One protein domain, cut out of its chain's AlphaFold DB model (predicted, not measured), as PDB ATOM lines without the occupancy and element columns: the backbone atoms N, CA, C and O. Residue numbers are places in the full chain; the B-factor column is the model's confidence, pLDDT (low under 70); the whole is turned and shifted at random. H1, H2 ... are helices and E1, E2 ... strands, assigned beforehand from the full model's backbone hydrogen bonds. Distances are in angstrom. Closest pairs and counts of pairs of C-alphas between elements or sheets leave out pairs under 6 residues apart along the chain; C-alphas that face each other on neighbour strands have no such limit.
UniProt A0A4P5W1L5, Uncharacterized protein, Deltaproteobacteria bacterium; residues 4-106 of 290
ATOM      1  N   ALA A   4      -6.129  21.315  -2.043       55.81
ATOM      2  CA  ALA A   4      -6.719  20.971  -3.323       55.81
ATOM      3  C   ALA A   4      -7.779  19.909  -3.041       55.81
ATOM      4  O   ALA A   4      -7.487  18.925  -2.368       55.81
ATOM      5  N   LEU A   5      -9.010  20.140  -3.480       59.16
ATOM      6  CA  LEU A   5     -10.096  19.173  -3.434       59.16
ATOM      7  C   LEU A   5     -10.383  18.770  -4.871       59.16
ATOM      8  O   LEU A   5     -10.697  19.613  -5.702       59.16
ATOM      9  N   GLN A   6     -10.273  17.484  -5.171       57.59
ATOM     10  CA  GLN A   6     -10.588  16.989  -6.497       57.59
ATOM     11  C   GLN A   6     -11.923  16.255  -6.457       57.59
ATOM     12  O   GLN A   6     -12.059  15.238  -5.781       57.59
ATOM     13  N   VAL A   7     -12.910  16.771  -7.182       64.75
ATOM     14  CA  VAL A   7     -14.218  16.126  -7.328       64.75
ATOM     15  C   VAL A   7     -14.289  15.535  -8.725       64.75
ATOM     16  O   VAL A   7     -13.962  16.203  -9.704       64.75
ATOM     17  N   LEU A   8     -14.694  14.272  -8.833       70.12
ATOM     18  CA  LEU A   8     -15.028  13.712 -10.134       70.12
ATOM     19  C   LEU A   8     -16.366  14.278 -10.592       70.12
ATOM     20  O   LEU A   8     -17.391  14.081  -9.941       70.12
ATOM     21  N   VAL A   9     -16.337  14.989 -11.711       79.06
ATOM     22  CA  VAL A   9     -17.529  15.509 -12.374       79.06
ATOM     23  C   VAL A   9     -17.427  15.229 -13.862       79.06
ATOM     24  O   VAL A   9     -16.340  15.213 -14.447       79.06
ATOM     25  N   ASP A  10     -18.578  15.019 -14.489       86.31
ATOM     26  CA  ASP A  10     -18.646  14.908 -15.937       86.31
ATOM     27  C   ASP A  10     -18.167  16.219 -16.558       86.31
ATOM     28  O   ASP A  10     -18.738  17.288 -16.314       86.31
ATOM     29  N   CYS A  11     -17.127  16.148 -17.386       89.75
ATOM     30  CA  CYS A  11     -16.710  17.303 -18.160       89.75
ATOM     31  C   CYS A  11     -17.855  17.723 -19.098       89.75
ATOM     32  O   CYS A  11     -18.304  16.902 -19.903       89.75
ATOM     33  N   PRO A  12     -18.314  18.987 -19.080       90.81
ATOM     34  CA  PRO A  12     -19.393  19.421 -19.964       90.81
ATOM     35  C   PRO A  12     -18.995  19.385 -21.448       90.81
ATOM     36  O   PRO A  12     -19.876  19.306 -22.297       90.81
ATOM     37  N   ALA A  13     -17.692  19.411 -21.758       92.12
ATOM     38  CA  ALA A  13     -17.182  19.383 -23.127       92.12
ATOM     39  C   ALA A  13     -17.015  17.958 -23.677       92.12
ATOM     40  O   ALA A  13     -17.563  17.641 -24.726       92.12
ATOM     41  N   CYS A  14     -16.282  17.085 -22.975       93.00
ATOM     42  CA  CYS A  14     -15.974  15.735 -23.470       93.00
ATOM     43  C   CYS A  14     -16.742  14.604 -22.777       93.00
ATOM     44  O   CYS A  14     -16.526  13.448 -23.124       93.00
ATOM     45  N   ARG A  15     -17.597  14.905 -21.788       92.62
ATOM     46  CA  ARG A  15     -18.451  13.941 -21.057       92.62
ATOM     47  C   ARG A  15     -17.705  12.821 -20.316       92.62
ATOM     48  O   ARG A  15     -18.342  11.949 -19.727       92.62
ATOM     49  N   VAL A  16     -16.374  12.877 -20.287       90.38
ATOM     50  CA  VAL A  16     -15.538  12.041 -19.427       90.38
ATOM     51  C   VAL A  16     -15.639  12.559 -18.002       90.38
ATOM     52  O   VAL A  16     -15.433  13.750 -17.749       90.38
ATOM     53  N   GLU A  17     -15.957  11.659 -17.082       86.19
ATOM     54  CA  GLU A  17     -15.886  11.885 -15.647       86.19
ATOM     55  C   GLU A  17     -14.425  12.142 -15.296       86.19
ATOM     56  O   GLU A  17     -13.587  11.242 -15.286       86.19
ATOM     57  N   CYS A  18     -14.096  13.411 -15.097       72.75
ATOM     58  CA  CYS A  18     -12.732  13.846 -14.891       72.75
ATOM     59  C   CYS A  18     -12.616  14.617 -13.584       72.75
ATOM     60  O   CYS A  18     -13.567  15.193 -13.056       72.75
ATOM     61  N   ALA A  19     -11.399  14.605 -13.074       62.06
ATOM     62  CA  ALA A  19     -10.955  15.368 -11.934       62.06
ATOM     63  C   ALA A  19     -11.147  16.882 -12.129       62.06
ATOM     64  O   ALA A  19     -10.364  17.519 -12.832       62.06
ATOM     65  N   LEU A  20     -12.133  17.484 -11.469       61.50
ATOM     66  CA  LEU A  20     -12.179  18.927 -11.250       61.50
ATOM     67  C   LEU A  20     -11.349  19.246 -10.005       61.50
ATOM     68  O   LEU A  20     -11.732  18.874  -8.903       61.50
ATOM     69  N   VAL A  21     -10.194  19.887 -10.193       59.41
ATOM     70  CA  VAL A  21      -9.268  20.254  -9.109       59.41
ATOM     71  C   VAL A  21      -9.637  21.623  -8.539       59.41
ATOM     72  O   VAL A  21      -9.109  22.636  -8.996       59.41
ATOM     73  N   GLU A  22     -10.491  21.665  -7.517       58.97
ATOM     74  CA  GLU A  22     -10.742  22.884  -6.748       58.97
ATOM     75  C   GLU A  22      -9.516  23.218  -5.887       58.97
ATOM     76  O   GLU A  22      -9.220  22.560  -4.890       58.97
ATOM     77  N   LEU A  23      -8.784  24.265  -6.262       58.25
ATOM     78  CA  LEU A  23      -7.707  24.811  -5.440       58.25
ATOM     79  C   LEU A  23      -8.298  25.760  -4.393       58.25
ATOM     80  O   LEU A  23      -8.595  26.915  -4.677       58.25
ATOM     81  N   ILE A  24      -8.441  25.289  -3.161       56.81
ATOM     82  CA  ILE A  24      -8.877  26.109  -2.035       56.81
ATOM     83  C   ILE A  24      -7.671  26.917  -1.538       56.81
ATOM     84  O   ILE A  24      -6.862  26.455  -0.722       56.81
ATOM     85  N   ASP A  25      -7.543  28.149  -2.032       59.03
ATOM     86  CA  ASP A  25      -6.720  29.164  -1.382       59.03
ATOM     87  C   ASP A  25      -7.545  29.805  -0.246       59.03
ATOM     88  O   ASP A  25      -8.610  30.369  -0.498       59.03
ATOM     89  N   PRO A  26      -7.107  29.762   1.024       61.59
ATOM     90  CA  PRO A  26      -7.857  30.389   2.115       61.59
ATOM     91  C   PRO A  26      -8.006  31.913   1.957       61.59
ATOM     92  O   PRO A  26      -8.855  32.509   2.615       61.59
ATOM     93  N   SER A  27      -7.203  32.548   1.097       70.81
ATOM     94  CA  SER A  27      -7.309  33.973   0.764       70.81
ATOM     95  C   SER A  27      -8.198  34.270  -0.452       70.81
ATOM     96  O   SER A  27      -8.544  35.429  -0.678       70.81
ATOM     97  N   SER A  28      -8.587  33.251  -1.226       63.16
ATOM     98  CA  SER A  28      -9.450  33.391  -2.399       63.16
ATOM     99  C   SER A  28     -10.194  32.079  -2.670       63.16
ATOM    100  O   SER A  28      -9.544  31.079  -2.978       63.16
ATOM    101  N   PRO A  29     -11.540  32.049  -2.624       62.34
ATOM    102  CA  PRO A  29     -12.328  30.847  -2.897       62.34
ATOM    103  C   PRO A  29     -12.375  30.532  -4.403       62.34
ATOM    104  O   PRO A  29     -13.446  30.306  -4.960       62.34
ATOM    105  N   LEU A  30     -11.227  30.569  -5.085       65.44
ATOM    106  CA  LEU A  30     -11.126  30.295  -6.508       65.44
ATOM    107  C   LEU A  30     -11.364  28.808  -6.755       65.44
ATOM    108  O   LEU A  30     -10.472  27.979  -6.590       65.44
ATOM    109  N   ARG A  31     -12.561  28.468  -7.223       66.38
ATOM    110  CA  ARG A  31     -12.851  27.117  -7.708       66.38
ATOM    111  C   ARG A  31     -12.360  27.012  -9.134       66.38
ATOM    112  O   ARG A  31     -13.087  27.371 -10.058       66.38
ATOM    113  N   LEU A  32     -11.110  26.599  -9.296       73.56
ATOM    114  CA  LEU A  32     -10.597  26.211 -10.599       73.56
ATOM    115  C   LEU A  32     -11.086  24.794 -10.912       73.56
ATOM    116  O   LEU A  32     -11.194  23.956 -10.028       73.56
ATOM    117  N   GLY A  33     -11.385  24.516 -12.167       79.31
ATOM    118  CA  GLY A  33     -11.663  23.169 -12.631       79.31
ATOM    119  C   GLY A  33     -11.037  22.971 -13.985       79.31
ATOM    120  O   GLY A  33     -11.215  23.827 -14.842       79.31
ATOM    121  N   ARG A  34     -10.300  21.876 -14.188       86.19
ATOM    122  CA  ARG A  34      -9.643  21.588 -15.464       86.19
ATOM    123  C   ARG A  34      -9.787  20.123 -15.846       86.19
ATOM    124  O   ARG A  34      -9.232  19.256 -15.180       86.19
ATOM    125  N   CYS A  35     -10.447  19.854 -16.967       88.31
ATOM    126  CA  CYS A  35     -10.482  18.520 -17.551       88.31
ATOM    127  C   CYS A  35      -9.103  18.153 -18.112       88.31
ATOM    128  O   CYS A  35      -8.555  18.872 -18.946       88.31
ATOM    129  N   ARG A  36      -8.550  17.012 -17.692       87.94
ATOM    130  CA  ARG A  36      -7.243  16.528 -18.167       87.94
ATOM    131  C   ARG A  36      -7.255  16.058 -19.620       87.94
ATOM    132  O   ARG A  36      -6.236  16.180 -20.285       87.94
ATOM    133  N   LEU A  37      -8.403  15.586 -20.109       92.69
ATOM    134  CA  LEU A  37      -8.520  15.063 -21.467       92.69
ATOM    135  C   LEU A  37      -8.692  16.173 -22.511       92.69
ATOM    136  O   LEU A  37      -7.919  16.269 -23.451       92.69
ATOM    137  N   CYS A  38      -9.700  17.035 -22.348       94.56
ATOM    138  CA  CYS A  38     -10.012  18.069 -23.343       94.56
ATOM    139  C   CYS A  38      -9.517  19.470 -22.966       94.56
ATOM    140  O   CYS A  38      -9.744  20.407 -23.723       94.56
ATOM    141  N   ALA A  39      -8.889  19.649 -21.799       92.75
ATOM    142  CA  ALA A  39      -8.466  20.956 -21.289       92.75
ATOM    143  C   ALA A  39      -9.604  21.989 -21.127       92.75
ATOM    144  O   ALA A  39      -9.349  23.189 -21.144       92.75
ATOM    145  N   HIS A  40     -10.857  21.547 -20.952       92.19
ATOM    146  CA  HIS A  40     -11.941  22.428 -20.507       92.19
ATOM    147  C   HIS A  40     -11.593  23.024 -19.140       92.19
ATOM    148  O   HIS A  40     -11.262  22.267 -18.227       92.19
ATOM    149  N   GLU A  41     -11.676  24.347 -18.999       91.00
ATOM    150  CA  GLU A  41     -11.319  25.072 -17.779       91.00
ATOM    151  C   GLU A  41     -12.457  25.972 -17.299       91.00
ATOM    152  O   GLU A  41     -13.052  26.715 -18.083       91.00
ATOM    153  N   THR A  42     -12.716  25.949 -15.992       89.06
ATOM    154  CA  THR A  42     -13.670  26.833 -15.312       89.06
ATOM    155  C   THR A  42     -13.024  27.518 -14.115       89.06
ATOM    156  O   THR A  42     -12.142  26.948 -13.475       89.06
ATOM    157  N   ALA A  43     -13.469  28.734 -13.805       86.75
ATOM    158  CA  ALA A  43     -13.128  29.461 -12.590       86.75
ATOM    159  C   ALA A  43     -14.392  30.085 -12.002       86.75
ATOM    160  O   ALA A  43     -15.064  30.866 -12.667       86.75
ATOM    161  N   ASN A  44     -14.731  29.736 -10.758       84.31
ATOM    162  CA  ASN A  44     -15.930  30.245 -10.071       84.31
ATOM    163  C   ASN A  44     -17.234  30.030 -10.867       84.31
ATOM    164  O   ASN A  44     -18.150  30.844 -10.809       84.31
ATOM    165  N   GLY A  45     -17.310  28.923 -11.612       84.50
ATOM    166  CA  GLY A  45     -18.450  28.586 -12.470       84.50
ATOM    167  C   GLY A  45     -18.431  29.238 -13.857       84.50
ATOM    168  O   GLY A  45     -19.225  28.846 -14.708       84.50
ATOM    169  N   GLU A  46     -17.518  30.173 -14.123       89.75
ATOM    170  CA  GLU A  46     -17.333  30.757 -15.451       89.75
ATOM    171  C   GLU A  46     -16.384  29.897 -16.285       89.75
ATOM    172  O   GLU A  46     -15.343  29.449 -15.803       89.75
ATOM    173  N   THR A  47     -16.725  29.659 -17.551       93.44
ATOM    174  CA  THR A  47     -15.843  28.948 -18.482       93.44
ATOM    175  C   THR A  47     -14.700  29.859 -18.917       93.44
ATOM    176  O   THR A  47     -14.925  30.863 -19.589       93.44
ATOM    177  N   LEU A  48     -13.471  29.472 -18.574       93.12
ATOM    178  CA  LEU A  48     -12.251  30.120 -19.054       93.12
ATOM    179  C   LEU A  48     -11.834  29.555 -20.413       93.12
ATOM    180  O   LEU A  48     -11.539  30.310 -21.338       93.12
ATOM    181  N   THR A  49     -11.862  28.226 -20.537       94.00
ATOM    182  CA  THR A  49     -11.509  27.507 -21.764       94.00
ATOM    183  C   THR A  49     -12.612  26.496 -22.073       94.00
ATOM    184  O   THR A  49     -12.895  25.644 -21.233       94.00
ATOM    185  N   PRO A  50     -13.240  26.527 -23.264       95.31
ATOM    186  CA  PRO A  50     -14.348  25.625 -23.585       95.31
ATOM    187  C   PRO A  50     -13.921  24.155 -23.710       95.31
ATOM    188  O   PRO A  50     -14.767  23.274 -23.598       95.31
ATOM    189  N   GLY A  51     -12.624  23.883 -23.864       94.69
ATOM    190  CA  GLY A  51     -12.074  22.552 -24.101       94.69
ATOM    191  C   GLY A  51     -12.072  22.171 -25.582       94.69
ATOM    192  O   GLY A  51     -12.759  22.779 -26.404       94.69
ATOM    193  N   LYS A  52     -11.257  21.175 -25.932       95.62
ATOM    194  CA  LYS A  52     -11.175  20.606 -27.279       95.62
ATOM    195  C   LYS A  52     -12.440  19.797 -27.580       95.62
ATOM    196  O   LYS A  52     -12.847  18.961 -26.777       95.62
ATOM    197  N   ILE A  53     -13.019  20.026 -28.757       96.44
ATOM    198  CA  ILE A  53     -14.034  19.151 -29.349       96.44
ATOM    199  C   ILE A  53     -13.286  18.151 -30.223       96.44
ATOM    200  O   ILE A  53     -12.586  18.559 -31.147       96.44
ATOM    201  N   PHE A  54     -13.412  16.866 -29.909       96.94
ATOM    202  CA  PHE A  54     -12.771  15.798 -30.668       96.94
ATOM    203  C   PHE A  54     -13.581  15.482 -31.922       96.94
ATOM    204  O   PHE A  54     -14.796  15.295 -31.835       96.94
ATOM    205  N   VAL A  55     -12.917  15.417 -33.073       97.44
ATOM    206  CA  VAL A  55     -13.557  15.101 -34.364       97.44
ATOM    207  C   VAL A  55     -13.065  13.791 -34.983       97.44
ATOM    208  O   VAL A  55     -13.621  13.347 -35.987       97.44
ATOM    209  N   SER A  56     -12.055  13.152 -34.391       98.06
ATOM    210  CA  SER A  56     -11.544  11.846 -34.814       98.06
ATOM    211  C   SER A  56     -11.021  11.026 -33.632       98.06
ATOM    212  O   SER A  56     -10.746  11.570 -32.561       98.06
ATOM    213  N   SER A  57     -10.870   9.713 -33.835       97.75
ATOM    214  CA  SER A  57     -10.260   8.819 -32.842       97.75
ATOM    215  C   SER A  57      -8.795   9.174 -32.578       97.75
ATOM    216  O   SER A  57      -8.391   9.205 -31.422       97.75
ATOM    217  N   ASP A  58      -8.033   9.541 -33.614       98.00
ATOM    218  CA  ASP A  58      -6.626   9.942 -33.479       98.00
ATOM    219  C   ASP A  58      -6.464  11.116 -32.500       98.00
ATOM    220  O   ASP A  58      -5.576  11.117 -31.650       98.00
ATOM    221  N   GLU A  59      -7.365  12.105 -32.549       97.94
ATOM    222  CA  GLU A  59      -7.321  13.235 -31.620       97.94
ATOM    223  C   GLU A  59      -7.612  12.839 -30.169       97.94
ATOM    224  O   GLU A  59      -7.109  13.488 -29.245       97.94
ATOM    225  N   VAL A  60      -8.463  11.829 -29.966       97.00
ATOM    226  CA  VAL A  60      -8.764  11.286 -28.637       97.00
ATOM    227  C   VAL A  60      -7.564  10.505 -28.116       97.00
ATOM    228  O   VAL A  60      -7.160  10.716 -26.973       97.00
ATOM    229  N   GLU A  61      -6.972   9.647 -28.945       97.62
ATOM    230  CA  GLU A  61      -5.783   8.869 -28.600       97.62
ATOM    231  C   GLU A  61      -4.612   9.784 -28.225       97.62
ATOM    232  O   GLU A  61      -4.018   9.613 -27.162       97.62
ATOM    233  N   GLU A  62      -4.334  10.824 -29.016       97.62
ATOM    234  CA  GLU A  62      -3.307  11.822 -28.695       97.62
ATOM    235  C   GLU A  62      -3.547  12.482 -27.329       97.62
ATOM    236  O   GLU A  62      -2.617  12.643 -26.533       97.62
ATOM    237  N   ALA A  63      -4.796  12.840 -27.021       95.88
ATOM    238  CA  ALA A  63      -5.142  13.431 -25.733       95.88
ATOM    239  C   ALA A  63      -4.990  12.438 -24.569       95.88
ATOM    240  O   ALA A  63      -4.517  12.820 -23.494       95.88
ATOM    241  N   LEU A  64      -5.334  11.163 -24.777       95.25
ATOM    242  CA  LEU A  64      -5.109  10.102 -23.796       95.25
ATOM    243  C   LEU A  64      -3.615   9.851 -23.568       95.25
ATOM    244  O   LEU A  64      -3.213   9.680 -22.421       95.25
ATOM    245  N   ILE A  65      -2.777   9.900 -24.610       96.12
ATOM    246  CA  ILE A  65      -1.313   9.776 -24.490       96.12
ATOM    247  C   ILE A  65      -0.746  10.908 -23.632       96.12
ATOM    248  O   ILE A  65       0.064  10.661 -22.735       96.12
ATOM    249  N   VAL A  66      -1.179  12.148 -23.876       94.62
ATOM    250  CA  VAL A  66      -0.753  13.309 -23.078       94.62
ATOM    251  C   VAL A  66      -1.159  13.138 -21.615       94.62
ATOM    252  O   VAL A  66      -0.356  13.413 -20.720       94.62
ATOM    253  N   TRP A  67      -2.375  12.653 -21.357       90.94
ATOM    254  CA  TRP A  67      -2.839  12.406 -19.994       90.94
ATOM    255  C   TRP A  67      -2.054  11.269 -19.323       90.94
ATOM    256  O   TRP A  67      -1.485  11.488 -18.255       90.94
ATOM    257  N   ALA A  68      -1.926  10.105 -19.962       90.44
ATOM    258  CA  ALA A  68      -1.156   8.973 -19.447       90.44
ATOM    259  C   ALA A  68       0.296   9.371 -19.123       90.44
ATOM    260  O   ALA A  68       0.811   9.073 -18.044       90.44
ATOM    261  N   SER A  69       0.931  10.150 -20.007       87.38
ATOM    262  CA  SER A  69       2.285  10.665 -19.794       87.38
ATOM    263  C   SER A  69       2.380  11.613 -18.595       87.38
ATOM    264  O   SER A  69       3.341  11.515 -17.831       87.38
ATOM    265  N   ALA A  70       1.387  12.484 -18.382       82.75
ATOM    266  CA  ALA A  70       1.323  13.335 -17.190       82.75
ATOM    267  C   ALA A  70       1.160  12.516 -15.896       82.75
ATOM    268  O   ALA A  70       1.611  12.936 -14.823       82.75
ATOM    269  N   GLU A  71       0.563  11.327 -15.996       80.69
ATOM    270  CA  GLU A  71       0.491  10.387 -14.883       80.69
ATOM    271  C   GLU A  71       1.751   9.544 -14.693       80.69
ATOM    272  O   GLU A  71       1.993   9.083 -13.576       80.69
ATOM    273  N   GLY A  72       2.615   9.461 -15.706       84.19
ATOM    274  CA  GLY A  72       3.809   8.615 -15.703       84.19
ATOM    275  C   GLY A  72       3.511   7.163 -16.078       84.19
ATOM    276  O   GLY A  72       4.276   6.272 -15.716       84.19
ATOM    277  N   GLU A  73       2.405   6.918 -16.782       84.81
ATOM    278  CA  GLU A  73       1.945   5.594 -17.201       84.81
ATOM    279  C   GLU A  73       2.001   5.459 -18.738       84.81
ATOM    280  O   GLU A  73       1.954   6.444 -19.479       84.81
ATOM    281  N   LEU A  74       2.125   4.223 -19.233       92.00
ATOM    282  CA  LEU A  74       1.936   3.922 -20.657       92.00
ATOM    283  C   LEU A  74       0.439   3.963 -20.992       92.00
ATOM    284  O   LEU A  74      -0.369   3.594 -20.143       92.00
ATOM    285  N   LEU A  75       0.081   4.353 -22.223       94.50
ATOM    286  CA  LEU A  75      -1.318   4.516 -22.646       94.50
ATOM    287  C   LEU A  75      -2.185   3.297 -22.304       94.50
ATOM    288  O   LEU A  75      -3.203   3.454 -21.640       94.50
ATOM    289  N   ASP A  76      -1.762   2.098 -22.703       92.75
ATOM    290  CA  ASP A  76      -2.558   0.877 -22.521       92.75
ATOM    291  C   ASP A  76      -2.817   0.578 -21.035       92.75
ATOM    292  O   ASP A  76      -3.941   0.279 -20.640       92.75
ATOM    293  N   VAL A  77      -1.787   0.742 -20.195       85.62
ATOM    294  CA  VAL A  77      -1.870   0.539 -18.737       85.62
ATOM    295  C   VAL A  77      -2.787   1.582 -18.098       85.62
ATOM    296  O   VAL A  77      -3.597   1.255 -17.226       85.62
ATOM    297  N   PHE A  78      -2.665   2.833 -18.543       89.62
ATOM    298  CA  PHE A  78      -3.483   3.944 -18.078       89.62
ATOM    299  C   PHE A  78      -4.957   3.722 -18.422       89.62
ATOM    300  O   PHE A  78      -5.819   3.846 -17.550       89.62
ATOM    301  N   VAL A  79      -5.253   3.349 -19.668       92.31
ATOM    302  CA  VAL A  79      -6.612   3.077 -20.145       92.31
ATOM    303  C   VAL A  79      -7.239   1.917 -19.368       92.31
ATOM    304  O   VAL A  79      -8.310   2.086 -18.779       92.31
ATOM    305  N   GLU A  80      -6.531   0.790 -19.263       86.81
ATOM    306  CA  GLU A  80      -6.986  -0.396 -18.529       86.81
ATOM    307  C   GLU A  80      -7.297  -0.079 -17.057       86.81
ATOM    308  O   GLU A  80      -8.329  -0.495 -16.523       86.81
ATOM    309  N   SER A  81      -6.439   0.712 -16.407       81.50
ATOM    310  CA  SER A  81      -6.567   1.026 -14.980       81.50
ATOM    311  C   SER A  81      -7.648   2.067 -14.672       81.50
ATOM    312  O   SER A  81      -8.202   2.060 -13.568       81.50
ATOM    313  N   ASN A  82      -7.945   2.977 -15.611       85.38
ATOM    314  CA  ASN A  82      -8.746   4.178 -15.336       85.38
ATOM    315  C   ASN A  82     -10.133   4.199 -15.995       85.38
ATOM    316  O   ASN A  82     -10.962   5.009 -15.584       85.38
ATOM    317  N   PHE A  83     -10.423   3.345 -16.981       89.12
ATOM    318  CA  PHE A  83     -11.644   3.463 -17.800       89.12
ATOM    319  C   PHE A  83     -12.569   2.244 -17.736       89.12
ATOM    320  O   PHE A  83     -13.322   1.967 -18.667       89.12
ATOM    321  N   GLY A  84     -12.550   1.515 -16.616       81.69
ATOM    322  CA  GLY A  84     -13.586   0.523 -16.303       81.69
ATOM    323  C   GLY A  84     -13.724  -0.608 -17.329       81.69
ATOM    324  O   GLY A  84     -14.824  -1.131 -17.500       81.69
ATOM    325  N   GLY A  85     -12.630  -0.974 -18.004       84.06
ATOM    326  CA  GLY A  85     -12.597  -2.038 -19.011       84.06
ATOM    327  C   GLY A  85     -12.840  -1.586 -20.453       84.06
ATOM    328  O   GLY A  85     -12.913  -2.440 -21.332       84.06
ATOM    329  N   LEU A  86     -12.963  -0.281 -20.717       91.31
ATOM    330  CA  LEU A  86     -12.887   0.243 -22.083       91.31
ATOM    331  C   LEU A  86     -11.434   0.257 -22.568       91.31
ATOM    332  O   LEU A  86     -10.529   0.582 -21.804       91.31
ATOM    333  N   ASP A  87     -11.237  -0.048 -23.846       95.81
ATOM    334  CA  ASP A  87      -9.992   0.205 -24.568       95.81
ATOM    335  C   ASP A  87     -10.018   1.593 -25.243       95.81
ATOM    336  O   ASP A  87     -11.014   2.323 -25.193       95.81
ATOM    337  N   THR A  88      -8.906   1.987 -25.870       96.81
ATOM    338  CA  THR A  88      -8.758   3.291 -26.540       96.81
ATOM    339  C   THR A  88      -9.811   3.507 -27.630       96.81
ATOM    340  O   THR A  88     -10.359   4.608 -27.755       96.81
ATOM    341  N   ASP A  89     -10.149   2.457 -28.383       97.62
ATOM    342  CA  ASP A  89     -11.164   2.505 -29.438       97.62
ATOM    343  C   ASP A  89     -12.567   2.710 -28.851       97.62
ATOM    344  O   ASP A  89     -13.327   3.563 -29.324       97.62
ATOM    345  N   GLY A  90     -12.905   1.986 -27.783       96.81
ATOM    346  CA  GLY A  90     -14.157   2.127 -27.047       96.81
ATOM    347  C   GLY A  90     -14.326   3.517 -26.435       96.81
ATOM    348  O   GLY A  90     -15.406   4.107 -26.552       96.81
ATOM    349  N   ILE A  91     -13.258   4.075 -25.854       96.31
ATOM    350  CA  ILE A  91     -13.236   5.449 -25.325       96.31
ATOM    351  C   ILE A  91     -13.464   6.457 -26.455       96.31
ATOM    352  O   ILE A  91     -14.333   7.324 -26.342       96.31
ATOM    353  N   SER A  92     -12.732   6.323 -27.562       97.69
ATOM    354  CA  SER A  92     -12.850   7.210 -28.724       97.69
ATOM    355  C   SER A  92     -14.259   7.193 -29.301       97.69
ATOM    356  O   SER A  92     -14.877   8.242 -29.490       97.69
ATOM    357  N   ALA A  93     -14.816   6.001 -29.508       97.38
ATOM    358  CA  ALA A  93     -16.159   5.840 -30.037       97.38
ATOM    359  C   ALA A  93     -17.225   6.440 -29.101       97.38
ATOM    360  O   ALA A  93     -18.182   7.045 -29.582       97.38
ATOM    361  N   ALA A  94     -17.069   6.294 -27.782       96.00
ATOM    362  CA  ALA A  94     -17.967   6.899 -26.800       96.00
ATOM    363  C   ALA A  94     -17.883   8.438 -26.806       96.00
ATOM    364  O   ALA A  94     -18.922   9.096 -26.883       96.00
ATOM    365  N   ILE A  95     -16.680   9.023 -26.836       96.06
ATOM    366  CA  ILE A  95     -16.495  10.486 -26.898       96.06
ATOM    367  C   ILE A  95     -17.111  11.071 -28.168       96.06
ATOM    368  O   ILE A  95     -17.842  12.057 -28.094       96.06
ATOM    369  N   LEU A  96     -16.861  10.456 -29.325       96.50
ATOM    370  CA  LEU A  96     -17.368  10.947 -30.610       96.50
ATOM    371  C   LEU A  96     -18.900  10.865 -30.719       96.50
ATOM    372  O   LEU A  96     -19.503  11.629 -31.472       96.50
ATOM    373  N   ARG A  97     -19.546   9.978 -29.951       97.31
ATOM    374  CA  ARG A  97     -21.013   9.934 -29.808       97.31
ATOM    375  C   ARG A  97     -21.557  10.891 -28.744       97.31
ATOM    376  O   ARG A  97     -22.768  11.084 -28.675       97.31
ATOM    377  N   GLY A  98     -20.690  11.491 -27.928       94.75
ATOM    378  CA  GLY A  98     -21.085  12.290 -26.768       94.75
ATOM    379  C   GLY A  98     -21.590  11.450 -25.590       94.75
ATOM    380  O   GLY A  98     -22.289  11.974 -24.716       94.75
ATOM    381  N   ASP A  99     -21.254  10.158 -25.558       95.19
ATOM    382  CA  ASP A  99     -21.598   9.271 -24.452       95.19
ATOM    383  C   ASP A  99     -20.819   9.664 -23.190       95.19
ATOM    384  O   ASP A  99     -19.693  10.163 -23.238       95.19
ATOM    385  N   ARG A 100     -21.424   9.422 -22.025       93.06
ATOM    386  CA  ARG A 100     -20.745   9.605 -20.739       93.06
ATOM    387  C   ARG A 100     -19.748   8.469 -20.516       93.06
ATOM    388  O   ARG A 100     -20.113   7.304 -20.658       93.06
ATOM    389  N   ILE A 101     -18.537   8.810 -20.082       91.81
ATOM    390  CA  ILE A 101     -17.490   7.840 -19.733       91.81
ATOM    391  C   ILE A 101     -17.144   8.007 -18.259       91.81
ATOM    392  O   ILE A 101     -16.635   9.051 -17.863       91.81
ATOM    393  N   ALA A 102     -17.427   6.988 -17.452       86.56
ATOM    394  CA  ALA A 102     -17.002   6.952 -16.056       86.56
ATOM    395  C   ALA A 102     -15.506   6.623 -15.965       86.56
ATOM    396  O   ALA A 102     -15.004   5.843 -16.781       86.56
ATOM    397  N   THR A 103     -14.809   7.175 -14.971       84.81
ATOM    398  CA  THR A 103     -13.399   6.840 -14.734       84.81
ATOM    399  C   THR A 103     -13.180   6.371 -13.303       84.81
ATOM    400  O   THR A 103     -13.752   6.887 -12.344       84.81
ATOM    401  N   SER A 104     -12.296   5.393 -13.124       73.62
ATOM    402  CA  SER A 104     -11.754   5.030 -11.811       73.62
ATOM    403  C   SER A 104     -10.656   5.994 -11.358       73.62
ATOM    404  O   SER A 104     -10.051   5.754 -10.318       73.62
ATOM    405  N   PHE A 105     -10.435   7.106 -12.079       68.44
ATOM    406  CA  PHE A 105      -9.318   8.019 -11.853       68.44
ATOM    407  C   PHE A 105      -9.281   8.515 -10.408       68.44
ATOM    408  O   PHE A 105     -10.181   9.218  -9.925       68.44
ATOM    409  N   ASP A 106      -8.245   8.084  -9.705       60.03
ATOM    410  CA  ASP A 106      -8.161   8.168  -8.264       60.03
ATOM    411  C   ASP A 106      -7.756   9.577  -7.814       60.03
ATOM    412  O   ASP A 106      -6.694  10.100  -8.152       60.03
TER     413      ASP A 106
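What this domain is: This is residues 4 to 106 of the 290 residues of an uncharacterized protein of Deltaproteobacteria bacterium (UniProt A0A4P5W1L5). The domain is elongated with two halves: strands at one end, where the three-stranded sheet E3, E4, E5 has E3 beside strand E2 of a second hairpin, E1 and E2, and three helices at the other end. There H1 is the long piece, with H2 and H3 packed on it near its opposite ends, and loops lie between the two halves. The printed part has 103 residues, with five named strands followed by three named helices along the chain: E1 E2 E3 E4 E5 H1 H2 H3. The three-stranded sheet has the order E3, E4, E5 and is antiparallel, as is the pair E1 and E2; the class is mixed, helices and strands. The whole is compact, with a radius of gyration of the C-alphas of 13.7 A, and spans 43 by 25 by 19 A.

Where its parts are: The sheet is made of E3, residues 32 to 34, 6.8 A long, E4, residues 41 to 43, 7.0 A, and E5, residues 46 to 49, 9.2 A. E1, residues 4 to 10, spans 18.4 A and begins with C-alpha 4 at (-6.719, 20.971, -3.323). E2, residues 17 to 24, spans 20.9 A. H1, residues 57 to 71, spans 21.0 A from C-alpha 57 at (-10.260, 8.819, -32.842). H2, residues 75 to 82, spans 10.4 A. H3, residues 88 to 97, spans 14.3 A and ends with C-alpha 97 at (-21.013, 9.934, -29.808).

How they stand to each other: E3, E4 and E5 form a meander, each strand the antiparallel neighbour of the one before, with E4 the inner strand. In the hairpin E3 and E4, N 42 and O 33 are 2.8 A apart, within hydrogen-bond range; in the hairpin E4 and E5, N 43 and O 46 are at 2.8 A. The closest C-alphas of E2 and E3 are those of Leu 20 and Gly 33, 4.5 A apart. In the hairpin E1 and E2, N 22 and O 5 are at 2.7 A and N 7 and O 20 at 3.0 A. E1, E2, E3 and E4 are apart from the three helices, and no helix is on the sheet. H1 touches H2 with residues 64 to 69 alone, about perpendicular at 75 degrees; the closest C-alphas are those of Ala 68 and Leu 75, 5.5 A. H1 touches H3 with residues 57 to 61 alone, at a steep tilt of 60 degrees, opposite ways; the closest C-alphas are those of Ser 57 and Ser 92, 5.1 A. H2 and H3 are close but not clearly touching, their closest C-alphas being those of Val 79 and Thr 88, 6.7 A. Every O i to N i+4 pair is within hydrogen-bond range in H1, H2 and H3.

The domain as a whole: The two C-alphas farthest apart are those of Ser 27 and Asp 89, at 43.8 A. The printed part has no cut, and no link is long. The mean pLDDT of the printed part is 85.3; residues 4 to 7, 19 to 26, 28 to 31 and 105 to 106 are under 70.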